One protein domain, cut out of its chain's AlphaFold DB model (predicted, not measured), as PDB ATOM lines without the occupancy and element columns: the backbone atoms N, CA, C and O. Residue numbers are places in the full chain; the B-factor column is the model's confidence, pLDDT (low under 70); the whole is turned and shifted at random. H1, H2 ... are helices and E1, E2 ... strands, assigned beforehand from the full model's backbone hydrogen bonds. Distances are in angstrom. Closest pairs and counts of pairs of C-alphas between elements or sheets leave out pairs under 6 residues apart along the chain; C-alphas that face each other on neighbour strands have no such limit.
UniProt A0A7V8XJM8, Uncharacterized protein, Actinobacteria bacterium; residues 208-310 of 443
ATOM      1  N   TRP A 208     195.056 355.974 180.742       96.06
ATOM      2  CA  TRP A 208     196.476 355.693 180.497       96.06
ATOM      3  C   TRP A 208     196.980 354.432 181.214       96.06
ATOM      4  O   TRP A 208     197.826 353.726 180.660       96.06
ATOM      5  N   LEU A 209     196.464 354.123 182.410       96.62
ATOM      6  CA  LEU A 209     196.879 352.952 183.180       96.62
ATOM      7  C   LEU A 209     196.362 351.668 182.522       96.62
ATOM      8  O   LEU A 209     197.132 350.725 182.350       96.62
ATOM      9  N   ASP A 210     195.108 351.643 182.066       97.19
ATOM     10  CA  ASP A 210     194.558 350.502 181.318       97.19
ATOM     11  C   ASP A 210     195.337 350.255 180.023       97.19
ATOM     12  O   ASP A 210     195.665 349.112 179.694       97.19
ATOM     13  N   ARG A 211     195.707 351.327 179.310       96.06
ATOM     14  CA  ARG A 211     196.520 351.229 178.088       96.06
ATOM     15  C   ARG A 211     197.921 350.692 178.360       96.06
ATOM     16  O   ARG A 211     198.416 349.884 177.580       96.06
ATOM     17  N   ALA A 212     198.559 351.138 179.439       96.19
ATOM     18  CA  ALA A 212     199.915 350.724 179.787       96.19
ATOM     19  C   ALA A 212     199.976 349.282 180.316       96.19
ATOM     20  O   ALA A 212     200.936 348.563 180.037       96.19
ATOM     21  N   THR A 213     198.956 348.857 181.063       96.94
ATOM     22  CA  THR A 213     198.872 347.513 181.657       96.94
ATOM     23  C   THR A 213     198.239 346.480 180.726       96.94
ATOM     24  O   THR A 213     198.327 345.286 180.996       96.94
ATOM     25  N   GLY A 214     197.570 346.911 179.650       96.31
ATOM     26  CA  GLY A 214     196.766 346.024 178.806       96.31
ATOM     27  C   GLY A 214     195.553 345.435 179.538       96.31
ATOM     28  O   GLY A 214     195.056 344.383 179.141       96.31
ATOM     29  N   GLY A 215     195.099 346.080 180.620       95.12
ATOM     30  CA  GLY A 215     194.002 345.611 181.471       95.12
ATOM     31  C   GLY A 215     194.403 344.605 182.559       95.12
ATOM     32  O   GLY A 215     193.524 344.103 183.264       95.12
ATOM     33  N   GLU A 216     195.695 344.300 182.720       97.69
ATOM     34  CA  GLU A 216     196.183 343.492 183.846       97.69
ATOM     35  C   GLU A 216     195.917 344.192 185.197       97.69
ATOM     36  O   GLU A 216     196.009 345.417 185.269       97.69
ATOM     37  N   PRO A 217     195.623 343.454 186.289       97.19
ATOM     38  CA  PRO A 217     195.391 344.047 187.607       97.19
ATOM     39  C   PRO A 217     196.552 344.917 188.104       97.19
ATOM     40  O   PRO A 217     197.715 344.502 188.070       97.19
ATOM     41  N   ALA A 218     196.207 346.093 188.625       96.94
ATOM     42  CA  ALA A 218     197.125 347.071 189.178       96.94
ATOM     43  C   ALA A 218     196.726 347.495 190.600       96.94
ATOM     44  O   ALA A 218     195.543 347.512 190.964       96.94
ATOM     45  N   LEU A 219     197.738 347.857 191.388       96.12
ATOM     46  CA  LEU A 219     197.616 348.449 192.720       96.12
ATOM     47  C   LEU A 219     197.939 349.945 192.650       96.12
ATOM     48  O   LEU A 219     198.901 350.329 191.989       96.12
ATOM     49  N   TYR A 220     197.196 350.771 193.378       95.00
ATOM     50  CA  TYR A 220     197.632 352.116 193.741       95.00
ATOM     51  C   TYR A 220     198.300 352.085 195.115       95.00
ATOM     52  O   TYR A 220     197.756 351.476 196.038       95.00
ATOM     53  N   LEU A 221     199.449 352.746 195.258       94.00
ATOM     54  CA  LEU A 221     200.154 352.888 196.530       94.00
ATOM     55  C   LEU A 221     200.598 354.341 196.757       94.00
ATOM     56  O   LEU A 221     201.520 354.820 196.096       94.00
ATOM     57  N   GLY A 222     199.967 355.019 197.714       90.00
ATOM     58  CA  GLY A 222     200.285 356.404 198.085       90.00
ATOM     59  C   GLY A 222     200.648 356.581 199.560       90.00
ATOM     60  O   GLY A 222     200.795 355.612 200.309       90.00
ATOM     61  N   ASP A 223     200.774 357.837 199.969       85.50
ATOM     62  CA  ASP A 223     200.918 358.275 201.361       85.50
ATOM     63  C   ASP A 223     200.346 359.693 201.485       85.50
ATOM     64  O   ASP A 223     200.335 360.416 200.493       85.50
ATOM     65  N   ALA A 224     199.872 360.096 202.666       81.00
ATOM     66  CA  ALA A 224     199.344 361.439 202.925       81.00
ATOM     67  C   ALA A 224     198.299 361.920 201.890       81.00
ATOM     68  O   ALA A 224     198.353 363.047 201.390       81.00
ATOM     69  N   VAL A 225     197.336 361.055 201.554       79.81
ATOM     70  CA  VAL A 225     196.266 361.383 200.606       79.81
ATOM     71  C   VAL A 225     195.265 362.351 201.248       79.81
ATOM     72  O   VAL A 225     194.389 361.943 202.008       79.81
ATOM     73  N   ASP A 226     195.368 363.628 200.881       72.94
ATOM     74  CA  ASP A 226     194.465 364.687 201.355       72.94
ATOM     75  C   ASP A 226     193.247 364.908 200.432       72.94
ATOM     76  O   ASP A 226     192.154 365.232 200.901       72.94
ATOM     77  N   ASP A 227     193.410 364.725 199.114       79.56
ATOM     78  CA  ASP A 227     192.335 364.848 198.118       79.56
ATOM     79  C   ASP A 227     192.132 363.533 197.360       79.56
ATOM     80  O   ASP A 227     192.941 363.121 196.526       79.56
ATOM     81  N   ALA A 228     190.999 362.884 197.619       85.94
ATOM     82  CA  ALA A 228     190.662 361.605 197.018       85.94
ATOM     83  C   ALA A 228     190.231 361.703 195.543       85.94
ATOM     84  O   ALA A 228     190.230 360.685 194.850       85.94
ATOM     85  N   ASN A 229     189.884 362.895 195.033       88.25
ATOM     86  CA  ASN A 229     189.303 363.036 193.692       88.25
ATOM     87  C   ASN A 229     190.227 362.509 192.587       88.25
ATOM     88  O   ASN A 229     189.759 361.847 191.662       88.25
ATOM     89  N   GLY A 230     191.537 362.766 192.679       87.94
ATOM     90  CA  GLY A 230     192.507 362.278 191.694       87.94
ATOM     91  C   GLY A 230     192.549 360.748 191.622       87.94
ATOM     92  O   GLY A 230     192.554 360.174 190.531       87.94
ATOM     93  N   ILE A 231     192.497 360.088 192.780       89.81
ATOM     94  CA  ILE A 231     192.504 358.625 192.898       89.81
ATOM     95  C   ILE A 231     191.164 358.042 192.444       89.81
ATOM     96  O   ILE A 231     191.145 357.072 191.691       89.81
ATOM     97  N   HIS A 232     190.041 358.656 192.828       91.00
ATOM     98  CA  HIS A 232     188.710 358.236 192.380       91.00
ATOM     99  C   HIS A 232     188.557 358.342 190.866       91.00
ATOM    100  O   HIS A 232     187.973 357.458 190.247       91.00
ATOM    101  N   LEU A 233     189.100 359.393 190.247       92.00
ATOM    102  CA  LEU A 233     189.116 359.526 188.790       92.00
ATOM    103  C   LEU A 233     190.018 358.472 188.142       92.00
ATOM    104  O   LEU A 233     189.639 357.905 187.117       92.00
ATOM    105  N   LEU A 234     191.176 358.177 188.740       92.88
ATOM    106  CA  LEU A 234     192.054 357.107 188.273       92.88
ATOM    107  C   LEU A 234     191.327 355.753 188.299       92.88
ATOM    108  O   LEU A 234     191.330 355.063 187.282       92.88
ATOM    109  N   GLU A 235     190.654 355.413 189.401       92.44
ATOM    110  CA  GLU A 235     189.847 354.191 189.545       92.44
ATOM    111  C   GLU A 235     188.668 354.153 188.561       92.44
ATOM    112  O   GLU A 235     188.427 353.138 187.908       92.44
ATOM    113  N   PHE A 236     187.952 355.270 188.406       92.88
ATOM    114  CA  PHE A 236     186.785 355.367 187.530       92.88
ATOM    115  C   PHE A 236     187.130 355.092 186.060       92.88
ATOM    116  O   PHE A 236     186.399 354.369 185.376       92.88
ATOM    117  N   TRP A 237     188.235 355.661 185.567       95.19
ATOM    118  CA  TRP A 237     188.637 355.542 184.163       95.19
ATOM    119  C   TRP A 237     189.497 354.312 183.859       95.19
ATOM    120  O   TRP A 237     189.593 353.940 182.691       95.19
ATOM    121  N   ASN A 238     190.102 353.675 184.870       96.19
ATOM    122  CA  ASN A 238     191.041 352.568 184.679       96.19
ATOM    123  C   ASN A 238     190.578 351.319 185.426       96.19
ATOM    124  O   ASN A 238     190.816 351.148 186.621       96.19
ATOM    125  N   ARG A 239     189.957 350.392 184.695       95.38
ATOM    126  CA  ARG A 239     189.428 349.143 185.258       95.38
ATOM    127  C   ARG A 239     190.520 348.195 185.742       95.38
ATOM    128  O   ARG A 239     190.207 347.263 186.490       95.38
ATOM    129  N   SER A 240     191.758 348.368 185.283       96.56
ATOM    130  CA  SER A 240     192.934 347.640 185.766       96.56
ATOM    131  C   SER A 240     193.193 347.902 187.246       96.56
ATOM    132  O   SER A 240     193.652 346.992 187.933       96.56
ATOM    133  N   LEU A 241     192.841 349.080 187.770       95.25
ATOM    134  CA  LEU A 241     193.032 349.395 189.177       95.25
ATOM    135  C   LEU A 241     192.063 348.577 190.043       95.25
ATOM    136  O   LEU A 241     190.846 348.712 189.932       95.25
ATOM    137  N   LYS A 242     192.601 347.681 190.876       94.69
ATOM    138  CA  LYS A 242     191.797 346.775 191.721       94.69
ATOM    139  C   LYS A 242     191.815 347.131 193.197       94.69
ATOM    140  O   LYS A 242     190.926 346.700 193.929       94.69
ATOM    141  N   GLN A 243     192.848 347.841 193.636       93.38
ATOM    142  CA  GLN A 243     193.096 348.133 195.041       93.38
ATOM    143  C   GLN A 243     193.765 349.496 195.186       93.38
ATOM    144  O   GLN A 243     194.595 349.877 194.354       93.38
ATOM    145  N   VAL A 244     193.413 350.200 196.261       93.50
ATOM    146  CA  VAL A 244     193.947 351.519 196.611       93.50
ATOM    147  C   VAL A 244     194.508 351.440 198.019       93.50
ATOM    148  O   VAL A 244     193.761 351.333 198.988       93.50
ATOM    149  N   TRP A 245     195.830 351.427 198.138       93.38
ATOM    150  CA  TRP A 245     196.527 351.311 199.415       93.38
ATOM    151  C   TRP A 245     197.283 352.594 199.739       93.38
ATOM    152  O   TRP A 245     197.672 353.351 198.846       93.38
ATOM    153  N   SER A 246     197.527 352.814 201.027       91.56
ATOM    154  CA  SER A 246     198.427 353.868 201.483       91.56
ATOM    155  C   SER A 246     199.301 353.382 202.627       91.56
ATOM    156  O   SER A 246     198.917 352.474 203.366       91.56
ATOM    157  N   LEU A 247     200.485 353.967 202.771       90.19
ATOM    158  CA  LEU A 247     201.457 353.560 203.790       90.19
ATOM    159  C   LEU A 247     201.100 354.050 205.207       90.19
ATOM    160  O   LEU A 247     201.580 353.483 206.189       90.19
ATOM    161  N   ASP A 248     200.206 355.029 205.318       85.56
ATOM    162  CA  ASP A 248     199.783 355.696 206.556       85.56
ATOM    163  C   ASP A 248     198.305 355.492 206.943       85.56
ATOM    164  O   ASP A 248     197.888 355.926 208.016       85.56
ATOM    165  N   GLY A 249     197.501 354.844 206.094       84.25
ATOM    166  CA  GLY A 249     196.052 354.711 206.293       84.25
ATOM    167  C   GLY A 249     195.192 355.860 205.764       84.25
ATOM    168  O   GLY A 249     193.985 355.845 205.992       84.25
ATOM    169  N   SER A 250     195.769 356.806 205.022       84.62
ATOM    170  CA  SER A 250     195.045 357.836 204.259       84.62
ATOM    171  C   SER A 250     194.295 357.328 203.014       84.62
ATOM    172  O   SER A 250     193.539 358.088 202.413       84.62
ATOM    173  N   ALA A 251     194.465 356.063 202.607       85.19
ATOM    174  CA  ALA A 251     193.833 355.511 201.406       85.19
ATOM    175  C   ALA A 251     192.305 355.737 201.394       85.19
ATOM    176  O   ALA A 251     191.606 355.248 202.291       85.19
ATOM    177  N   PRO A 252     191.756 356.422 200.372       82.75
ATOM    178  CA  PRO A 252     190.335 356.718 200.336       82.75
ATOM    179  C   PRO A 252     189.529 355.492 199.892       82.75
ATOM    180  O   PRO A 252     189.913 354.781 198.965       82.75
ATOM    181  N   GLY A 253     188.374 355.264 200.527       76.19
ATOM    182  CA  GLY A 253     187.351 354.346 200.001       76.19
ATOM    183  C   GLY A 253     186.734 354.869 198.688       76.19
ATOM    184  O   GLY A 253     187.110 355.951 198.243       76.19
ATOM    185  N   PRO A 254     185.751 354.185 198.068       67.75
ATOM    186  CA  PRO A 254     184.959 353.082 198.619       67.75
ATOM    187  C   PRO A 254     185.487 351.676 198.287       67.75
ATOM    188  O   PRO A 254     184.935 350.703 198.801       67.75
ATOM    189  N   GLY A 255     186.498 351.552 197.419       69.00
ATOM    190  CA  GLY A 255     187.116 350.270 197.071       69.00
ATOM    191  C   GLY A 255     187.878 349.628 198.243       69.00
ATOM    192  O   GLY A 255     187.989 350.228 199.313       69.00
ATOM    193  N   PRO A 256     188.409 348.399 198.084       76.31
ATOM    194  CA  PRO A 256     189.202 347.748 199.124       76.31
ATOM    195  C   PRO A 256     190.463 348.561 199.454       76.31
ATOM    196  O   PRO A 256     191.420 348.574 198.673       76.31
ATOM    197  N   THR A 257     190.463 349.212 200.618       86.12
ATOM    198  CA  THR A 257     191.610 349.955 201.144       86.12
ATOM    199  C   THR A 257     192.370 349.146 202.179       86.12
ATOM    200  O   THR A 257     191.800 348.344 202.923       86.12
ATOM    201  N   LEU A 258     193.689 349.324 202.205       89.00
ATOM    202  CA  LEU A 258     194.558 348.657 203.163       89.00
ATOM    203  C   LEU A 258     195.825 349.481 203.403       89.00
ATOM    204  O   LEU A 258     196.372 350.086 202.482       89.00
ATOM    205  N   THR A 259     196.299 349.448 204.645       90.62
ATOM    206  CA  THR A 259     197.640 349.895 205.022       90.62
ATOM    207  C   THR A 259     198.541 348.675 205.132       90.62
ATOM    208  O   THR A 259     198.374 347.897 206.080       90.62
ATOM    209  N   PRO A 260     199.454 348.437 204.174       91.56
ATOM    210  CA  PRO A 260     200.324 347.282 204.247       91.56
ATOM    211  C   PRO A 260     201.323 347.449 205.388       91.56
ATOM    212  O   PRO A 260     201.853 348.528 205.652       91.56
ATOM    213  N   ASN A 261     201.596 346.339 206.056       92.81
ATOM    214  CA  ASN A 261     202.661 346.227 207.030       92.81
ATOM    215  C   ASN A 261     204.009 346.141 206.314       92.81
ATOM    216  O   ASN A 261     204.124 345.497 205.270       92.81
ATOM    217  N   LEU A 262     205.052 346.686 206.930       92.62
ATOM    218  CA  LEU A 262     206.421 346.370 206.550       92.62
ATOM    219  C   LEU A 262     206.728 344.921 206.967       92.62
ATOM    220  O   LEU A 262     206.669 344.576 208.151       92.62
ATOM    221  N   GLY A 263     207.018 344.074 205.983       91.00
ATOM    222  CA  GLY A 263     207.377 342.670 206.153       91.00
ATOM    223  C   GLY A 263     208.773 342.503 206.745       91.00
ATOM    224  O   GLY A 263     208.937 341.756 207.708       91.00
ATOM    225  N   ASP A 264     209.751 343.241 206.218       92.69
ATOM    226  CA  ASP A 264     211.138 343.255 206.690       92.69
ATOM    227  C   ASP A 264     211.817 344.611 206.389       92.69
ATOM    228  O   ASP A 264     211.316 345.458 205.649       92.69
ATOM    229  N   SER A 265     213.000 344.814 206.958       92.69
ATOM    230  CA  SER A 265     213.930 345.921 206.716       92.69
ATOM    231  C   SER A 265     214.416 346.052 205.264       92.69
ATOM    232  O   SER A 265     215.047 347.054 204.930       92.69
ATOM    233  N   ASP A 266     214.097 345.088 204.395       91.75
ATOM    234  CA  ASP A 266     214.374 345.115 202.954       91.75
ATOM    235  C   ASP A 266     213.320 345.885 202.135       91.75
ATOM    236  O   ASP A 266     213.434 345.974 200.911       91.75
ATOM    237  N   GLY A 267     212.295 346.435 202.796       93.62
ATOM    238  CA  GLY A 267     211.221 347.190 202.151       93.62
ATOM    239  C   GLY A 267     210.057 346.330 201.662       93.62
ATOM    240  O   GLY A 267     209.158 346.861 201.012       93.62
ATOM    241  N   SER A 268     210.050 345.024 201.936       95.00
ATOM    242  CA  SER A 268     208.919 344.149 201.617       95.00
ATOM    243  C   SER A 268     207.636 344.578 202.317       95.00
ATOM    244  O   SER A 268     207.653 344.972 203.479       95.00
ATOM    245  N   LEU A 269     206.516 344.504 201.599       94.81
ATOM    246  CA  LEU A 269     205.194 344.857 202.109       94.81
ATOM    247  C   LEU A 269     204.322 343.605 202.271       94.81
ATOM    248  O   LEU A 269     204.431 342.654 201.499       94.81
ATOM    249  N   SER A 270     203.468 343.596 203.298       92.88
ATOM    250  CA  SER A 270     202.559 342.492 203.613       92.88
ATOM    251  C   SER A 270     201.168 343.002 204.018       92.88
ATOM    252  O   SER A 270     201.075 343.858 204.900       92.88
ATOM    253  N   PRO A 271     200.073 342.468 203.450       93.25
ATOM    254  CA  PRO A 271     200.038 341.424 202.426       93.25
ATOM    255  C   PRO A 271     200.598 341.905 201.076       93.25
ATOM    256  O   PRO A 271     200.581 343.094 200.779       93.25
ATOM    257  N   ASP A 272     201.084 340.968 200.264       92.44
ATOM    258  CA  ASP A 272     201.433 341.206 198.859       92.44
ATOM    259  C   ASP A 272     200.261 340.719 197.989       92.44
ATOM    260  O   ASP A 272     199.920 339.532 198.059       92.44
ATOM    261  N   PRO A 273     199.612 341.589 197.193       92.75
ATOM    262  CA  PRO A 273     198.483 341.182 196.366       92.75
ATOM    263  C   PRO A 273     198.913 340.374 195.129       92.75
ATOM    264  O   PRO A 273     198.059 339.856 194.411       92.75
ATOM    265  N   GLY A 274     200.219 340.261 194.857       94.56
ATOM    266  CA  GLY A 274     200.769 339.532 193.714       94.56
ATOM    267  C   GLY A 274     200.582 340.251 192.376       94.56
ATOM    268  O   GLY A 274     200.708 339.631 191.320       94.56
ATOM    269  N   TYR A 275     200.254 341.546 192.395       96.12
ATOM    270  CA  TYR A 275     200.066 342.335 191.181       96.12
ATOM    271  C   TYR A 275     201.405 342.741 190.579       96.12
ATOM    272  O   TYR A 275     202.318 343.200 191.259       96.12
ATOM    273  N   ARG A 276     201.503 342.612 189.255       97.19
ATOM    274  CA  ARG A 276     202.702 342.996 188.505       97.19
ATOM    275  C   ARG A 276     202.815 344.505 188.311       97.19
ATOM    276  O   ARG A 276     203.908 345.006 188.053       97.19
ATOM    277  N   TRP A 277     201.698 345.216 188.395       98.06
ATOM    278  CA  TRP A 277     201.607 346.634 188.097       98.06
ATOM    279  C   TRP A 277     201.250 347.410 189.348       98.06
ATOM    280  O   TRP A 277     200.282 347.087 190.035       98.06
ATOM    281  N   VAL A 278     202.032 348.448 189.627       97.50
ATOM    282  CA  VAL A 278     201.748 349.356 190.733       97.50
ATOM    283  C   VAL A 278     201.946 350.781 190.263       97.50
ATOM    284  O   VAL A 278     203.001 351.124 189.732       97.50
ATOM    285  N   VAL A 279     200.930 351.607 190.452       96.12
ATOM    286  CA  VAL A 279     201.044 353.055 190.325       96.12
ATOM    287  C   VAL A 279     201.305 353.617 191.715       96.12
ATOM    288  O   VAL A 279     200.554 353.345 192.648       96.12
ATOM    289  N   ALA A 280     202.402 354.348 191.864       94.62
ATOM    290  CA  ALA A 280     202.788 354.929 193.139       94.62
ATOM    291  C   ALA A 280     202.993 356.435 193.019       94.62
ATOM    292  O   ALA A 280     203.413 356.931 191.968       94.62
ATOM    293  N   GLU A 281     202.702 357.147 194.101       89.38
ATOM    294  CA  GLU A 281     203.032 358.564 194.220       89.38
ATOM    295  C   GLU A 281     204.523 358.774 194.496       89.38
ATOM    296  O   GLU A 281     205.250 357.861 194.893       89.38
ATOM    297  N   ASN A 282     204.995 360.007 194.305       79.31
ATOM    298  CA  ASN A 282     206.397 360.384 194.491       79.31
ATOM    299  C   ASN A 282     206.974 360.004 195.869       79.31
ATOM    300  O   ASN A 282     208.197 359.919 196.025       79.31
ATOM    301  N   ASP A 283     206.138 359.832 196.889       82.38
ATOM    302  CA  ASP A 283     206.552 359.504 198.253       82.38
ATOM    303  C   ASP A 283     206.899 358.027 198.459       82.38
ATOM    304  O   ASP A 283     207.632 357.713 199.398       82.38
ATOM    305  N   ALA A 284     206.518 357.148 197.529       90.69
ATOM    306  CA  ALA A 284     206.850 355.729 197.540       90.69
ATOM    307  C   ALA A 284     207.566 355.315 196.242       90.69
ATOM    308  O   ALA A 284     207.000 355.301 195.151       90.69
ATOM    309  N   GLN A 285     208.836 354.919 196.353       93.75
ATOM    310  CA  GLN A 285     209.573 354.322 195.238       93.75
ATOM    311  C   GLN A 285     209.615 352.808 195.393       93.75
ATOM    312  O   GLN A 285     209.909 352.290 196.470       93.75
ATOM    313  N   LEU A 286     209.356 352.096 194.298       95.19
ATOM    314  CA  LEU A 286     209.220 350.643 194.285       95.19
ATOM    315  C   LEU A 286     210.419 349.949 193.643       95.19
ATOM    316  O   LEU A 286     211.090 350.496 192.764       95.19
ATOM    317  N   ALA A 287     210.668 348.713 194.069       93.94
ATOM    318  CA  ALA A 287     211.626 347.808 193.448       93.94
ATOM    319  C   ALA A 287     211.018 347.221 192.166       93.94
ATOM    320  O   ALA A 287     210.473 346.118 192.141       93.94
ATOM    321  N   GLY A 288     211.090 347.987 191.083       93.12
ATOM    322  CA  GLY A 288     210.566 347.597 189.782       93.12
ATOM    323  C   GLY A 288     211.057 348.513 188.672       93.12
ATOM    324  O   GLY A 288     211.752 349.503 188.904       93.12
ATOM    325  N   THR A 289     210.689 348.185 187.441       95.56
ATOM    326  CA  THR A 289     211.009 349.015 186.281       95.56
ATOM    327  C   THR A 289     209.964 350.116 186.145       95.56
ATOM    328  O   THR A 289     208.774 349.818 186.049       95.56
ATOM    329  N   LYS A 290     210.393 351.381 186.108       95.56
ATOM    330  CA  LYS A 290     209.511 352.510 185.780       95.56
ATOM    331  C   LYS A 290     209.041 352.380 184.332       95.56
ATOM    332  O   LYS A 290     209.859 352.163 183.439       95.56
ATOM    333  N   VAL A 291     207.737 352.494 184.106       95.81
ATOM    334  CA  VAL A 291     207.125 352.383 182.777       95.81
ATOM    335  C   VAL A 291     206.528 353.724 182.386       95.81
ATOM    336  O   VAL A 291     205.685 354.259 183.099       95.81
ATOM    337  N   GLY A 292     206.968 354.246 181.241       91.94
ATOM    338  CA  GLY A 292     206.552 355.558 180.753       91.94
ATOM    339  C   GLY A 292     207.094 356.721 181.589       91.94
ATOM    340  O   GLY A 292     207.790 356.540 182.591       91.94
ATOM    341  N   ALA A 293     206.783 357.934 181.133       91.12
ATOM    342  CA  ALA A 293     206.998 359.146 181.913       91.12
ATOM    343  C   ALA A 293     205.965 359.231 183.056       91.12
ATOM    344  O   ALA A 293     204.865 358.688 182.916       91.12
ATOM    345  N   PRO A 294     206.289 359.905 184.171       91.31
ATOM    346  CA  PRO A 294     205.325 360.136 185.236       91.31
ATOM    347  C   PRO A 294     204.156 361.006 184.756       91.31
ATOM    348  O   PRO A 294     204.316 361.915 183.939       91.31
ATOM    349  N   HIS A 295     202.983 360.737 185.316       89.50
ATOM    350  CA  HIS A 295     201.739 361.458 185.088       89.50
ATOM    351  C   HIS A 295     201.420 362.309 186.325       89.50
ATOM    352  O   HIS A 295     200.733 361.869 187.245       89.50
ATOM    353  N   GLY A 296     201.956 363.533 186.375       86.06
ATOM    354  CA  GLY A 296     201.888 364.364 187.582       86.06
ATOM    355  C   GLY A 296     202.749 363.771 188.702       86.06
ATOM    356  O   GLY A 296     203.945 363.564 188.507       86.06
ATOM    357  N   SER A 297     202.151 363.490 189.863       85.94
ATOM    358  CA  SER A 297     202.810 362.796 190.981       85.94
ATOM    359  C   SER A 297     202.862 361.273 190.819       85.94
ATOM    360  O   SER A 297     203.516 360.609 191.621       85.94
ATOM    361  N   LEU A 298     202.181 360.720 189.810       91.81
ATOM    362  CA  LEU A 298     201.997 359.282 189.642       91.81
ATOM    363  C   LEU A 298     203.072 358.681 188.738       91.81
ATOM    364  O   LEU A 298     203.256 359.103 187.596       91.81
ATOM    365  N   GLN A 299     203.728 357.628 189.213       95.25
ATOM    366  CA  GLN A 299     204.655 356.818 188.432       95.25
ATOM    367  C   GLN A 299     204.171 355.368 188.381       95.25
ATOM    368  O   GLN A 299     203.946 354.737 189.412       95.25
ATOM    369  N   LEU A 300     204.072 354.813 187.172       96.81
ATOM    370  CA  LEU A 300     203.800 353.392 186.978       96.81
ATOM    371  C   LEU A 300     205.084 352.569 187.080       96.81
ATOM    372  O   LEU A 300     206.104 352.897 186.463       96.81
ATOM    373  N   TYR A 301     204.998 351.470 187.819       97.69
ATOM    374  CA  TYR A 301     206.037 350.472 187.989       97.69
ATOM    375  C   TYR A 301     205.550 349.112 187.501       97.69
ATOM    376  O   TYR A 301     204.421 348.693 187.771       97.69
ATOM    377  N   ARG A 302     206.450 348.394 186.831       97.75
ATOM    378  CA  ARG A 302     206.324 346.969 186.549       97.75
ATOM    379  C   ARG A 302     207.238 346.197 187.487       97.75
ATOM    380  O   ARG A 302     208.463 346.324 187.415       97.75
ATOM    381  N   LEU A 303     206.647 345.398 188.359       96.69
ATOM    382  CA  LEU A 303     207.366 344.565 189.309       96.69
ATOM    383  C   LEU A 303     207.870 343.287 188.624       96.69
ATOM    384  O   LEU A 303     207.207 342.710 187.755       96.69
ATOM    385  N   ALA A 304     209.073 342.857 189.005       92.75
ATOM    386  CA  ALA A 304     209.656 341.578 188.588       92.75
ATOM    387  C   ALA A 304     209.512 340.484 189.664       92.75
ATOM    388  O   ALA A 304     209.780 339.317 189.396       92.75
ATOM    389  N   GLY A 305     209.101 340.866 190.871       92.19
ATOM    390  CA  GLY A 305     208.969 340.002 192.035       92.19
ATOM    391  C   GLY A 305     207.957 340.591 193.022       92.19
ATOM    392  O   GLY A 305     207.101 341.365 192.590       92.19
ATOM    393  N   PRO A 306     208.042 340.237 194.316       93.81
ATOM    394  CA  PRO A 306     207.078 340.686 195.315       93.81
ATOM    395  C   PRO A 306     207.086 342.207 195.503       93.81
ATOM    396  O   PRO A 306     208.070 342.883 195.184       93.81
ATOM    397  N   LEU A 307     205.999 342.735 196.066       95.81
ATOM    398  CA  LEU A 307     205.845 344.155 196.372       95.81
ATOM    399  C   LEU A 307     206.894 344.607 197.401       95.81
ATOM    400  O   LEU A 307     206.855 344.227 198.575       95.81
ATOM    401  N   ARG A 308     207.845 345.435 196.952       95.44
ATOM    402  CA  ARG A 308     208.924 345.979 197.786       95.44
ATOM    403  C   ARG A 308     209.176 347.450 197.491       95.44
ATOM    404  O   ARG A 308     209.198 347.864 196.331       95.44
ATOM    405  N   LEU A 309     209.435 348.216 198.540       95.75
ATOM    406  CA  LEU A 309     209.870 349.605 198.470       95.75
ATOM    407  C   LEU A 309     211.392 349.669 198.303       95.75
ATOM    408  O   LEU A 309     212.130 348.930 198.946       95.75
ATOM    409  N   THR A 310     211.880 350.584 197.471       95.38
ATOM    410  CA  THR A 310     213.294 351.000 197.461       95.38
ATOM    411  C   THR A 310     213.512 352.173 198.402       95.38
ATOM    412  O   THR A 310     214.521 352.217 199.107       95.38
TER     413      THR A 310
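AT A GLANCE: This is residues 208 to 310 of the 443 residues of an uncharacterized protein of Actinobacteria bacterium (UniProt A0A7V8XJM8). A strongly twisted sheet of five strands makes the core, with two short helices, H1 and H2, over one face and the three-residue strand E4 over the opposite face. A long loop, residues 247 to 276, runs from E2 at one edge of the sheet to E3 inside it, and its residue Ser 265 is one of the two ends of the longest distance in the domain. The printed part has 103 residues, with two named helices and six named strands in the order H1 E1 H2 E2 E3 E4 E5 E6; the sheet is mixed, in the order E2 E1 E3 E6 E5. The class is mixed, helices and strands, with under half of the residues in named elements. The whole is compact, with a radius of gyration of the C-alphas of 12.3 A and spans of 35 by 26 by 21 A.

IN THESE COORDINATES: H1 is residues 208 to 213, 8.6 A long, beginning at C-alpha 208 (196.476, 355.693, 180.497). E1 is residues 218 to 222, 13.3 A; H2 residues 229 to 237, 12.1 A; E2 residues 241 to 246, 14.2 A. After the long stretch come E3, residues 277 to 281, 13.5 A, and E4, residues 284 to 286, 6.5 A. E5, residues 288 to 295, 17.1 A, bends by 78 degrees at residue 292. E6, residues 298 to 303, 15.7 A, ends at C-alpha 303 (207.366, 344.565, 189.309).

HOW THE PARTS SIT: H1 is on the sheet at a height of 7.5 A, over E3 and along it, at 13 degrees on the local plane; the closest C-alphas of H1 and E3, of Thr 213 and Trp 277, are 7.1 A apart. H2 is on the same face at a height of 9.2 A, only just over E1, on which 3 of its C-alphas fall. E1, H2 and E2 form a strand-helix-strand unit, two parallel neighbour strands with a helix between, and its crossover is right-handed. E2 and E1 are parallel, with N 245 and O 220 at 2.8 A. E1 and E3 are parallel, with N 279 and O 219 at 2.8 A. E3 and E6 are antiparallel, with N 301 and O 278 at 2.8 A. E5 and E6 form an antiparallel hairpin, with N 295 and O 298 at 2.8 A. E4 pairs with no named strand; its closest C-alpha to E1 is Ala 284, 6.6 A from that of Gly 222. In H1 and H2 every O i to N i+4 pair is within hydrogen-bond range.

THE WHOLE: The C-alphas of Trp 237 and Ser 265, the two farthest apart, are 35.2 A apart. The printed part has no cut. The link from E2 to E3, 30 residues, is long; residues 257 to 258 in it pair in parallel with residues 244 to 245 of E2. The mean pLDDT of the printed part is 91.4, and residues 254 to 255 are under 70.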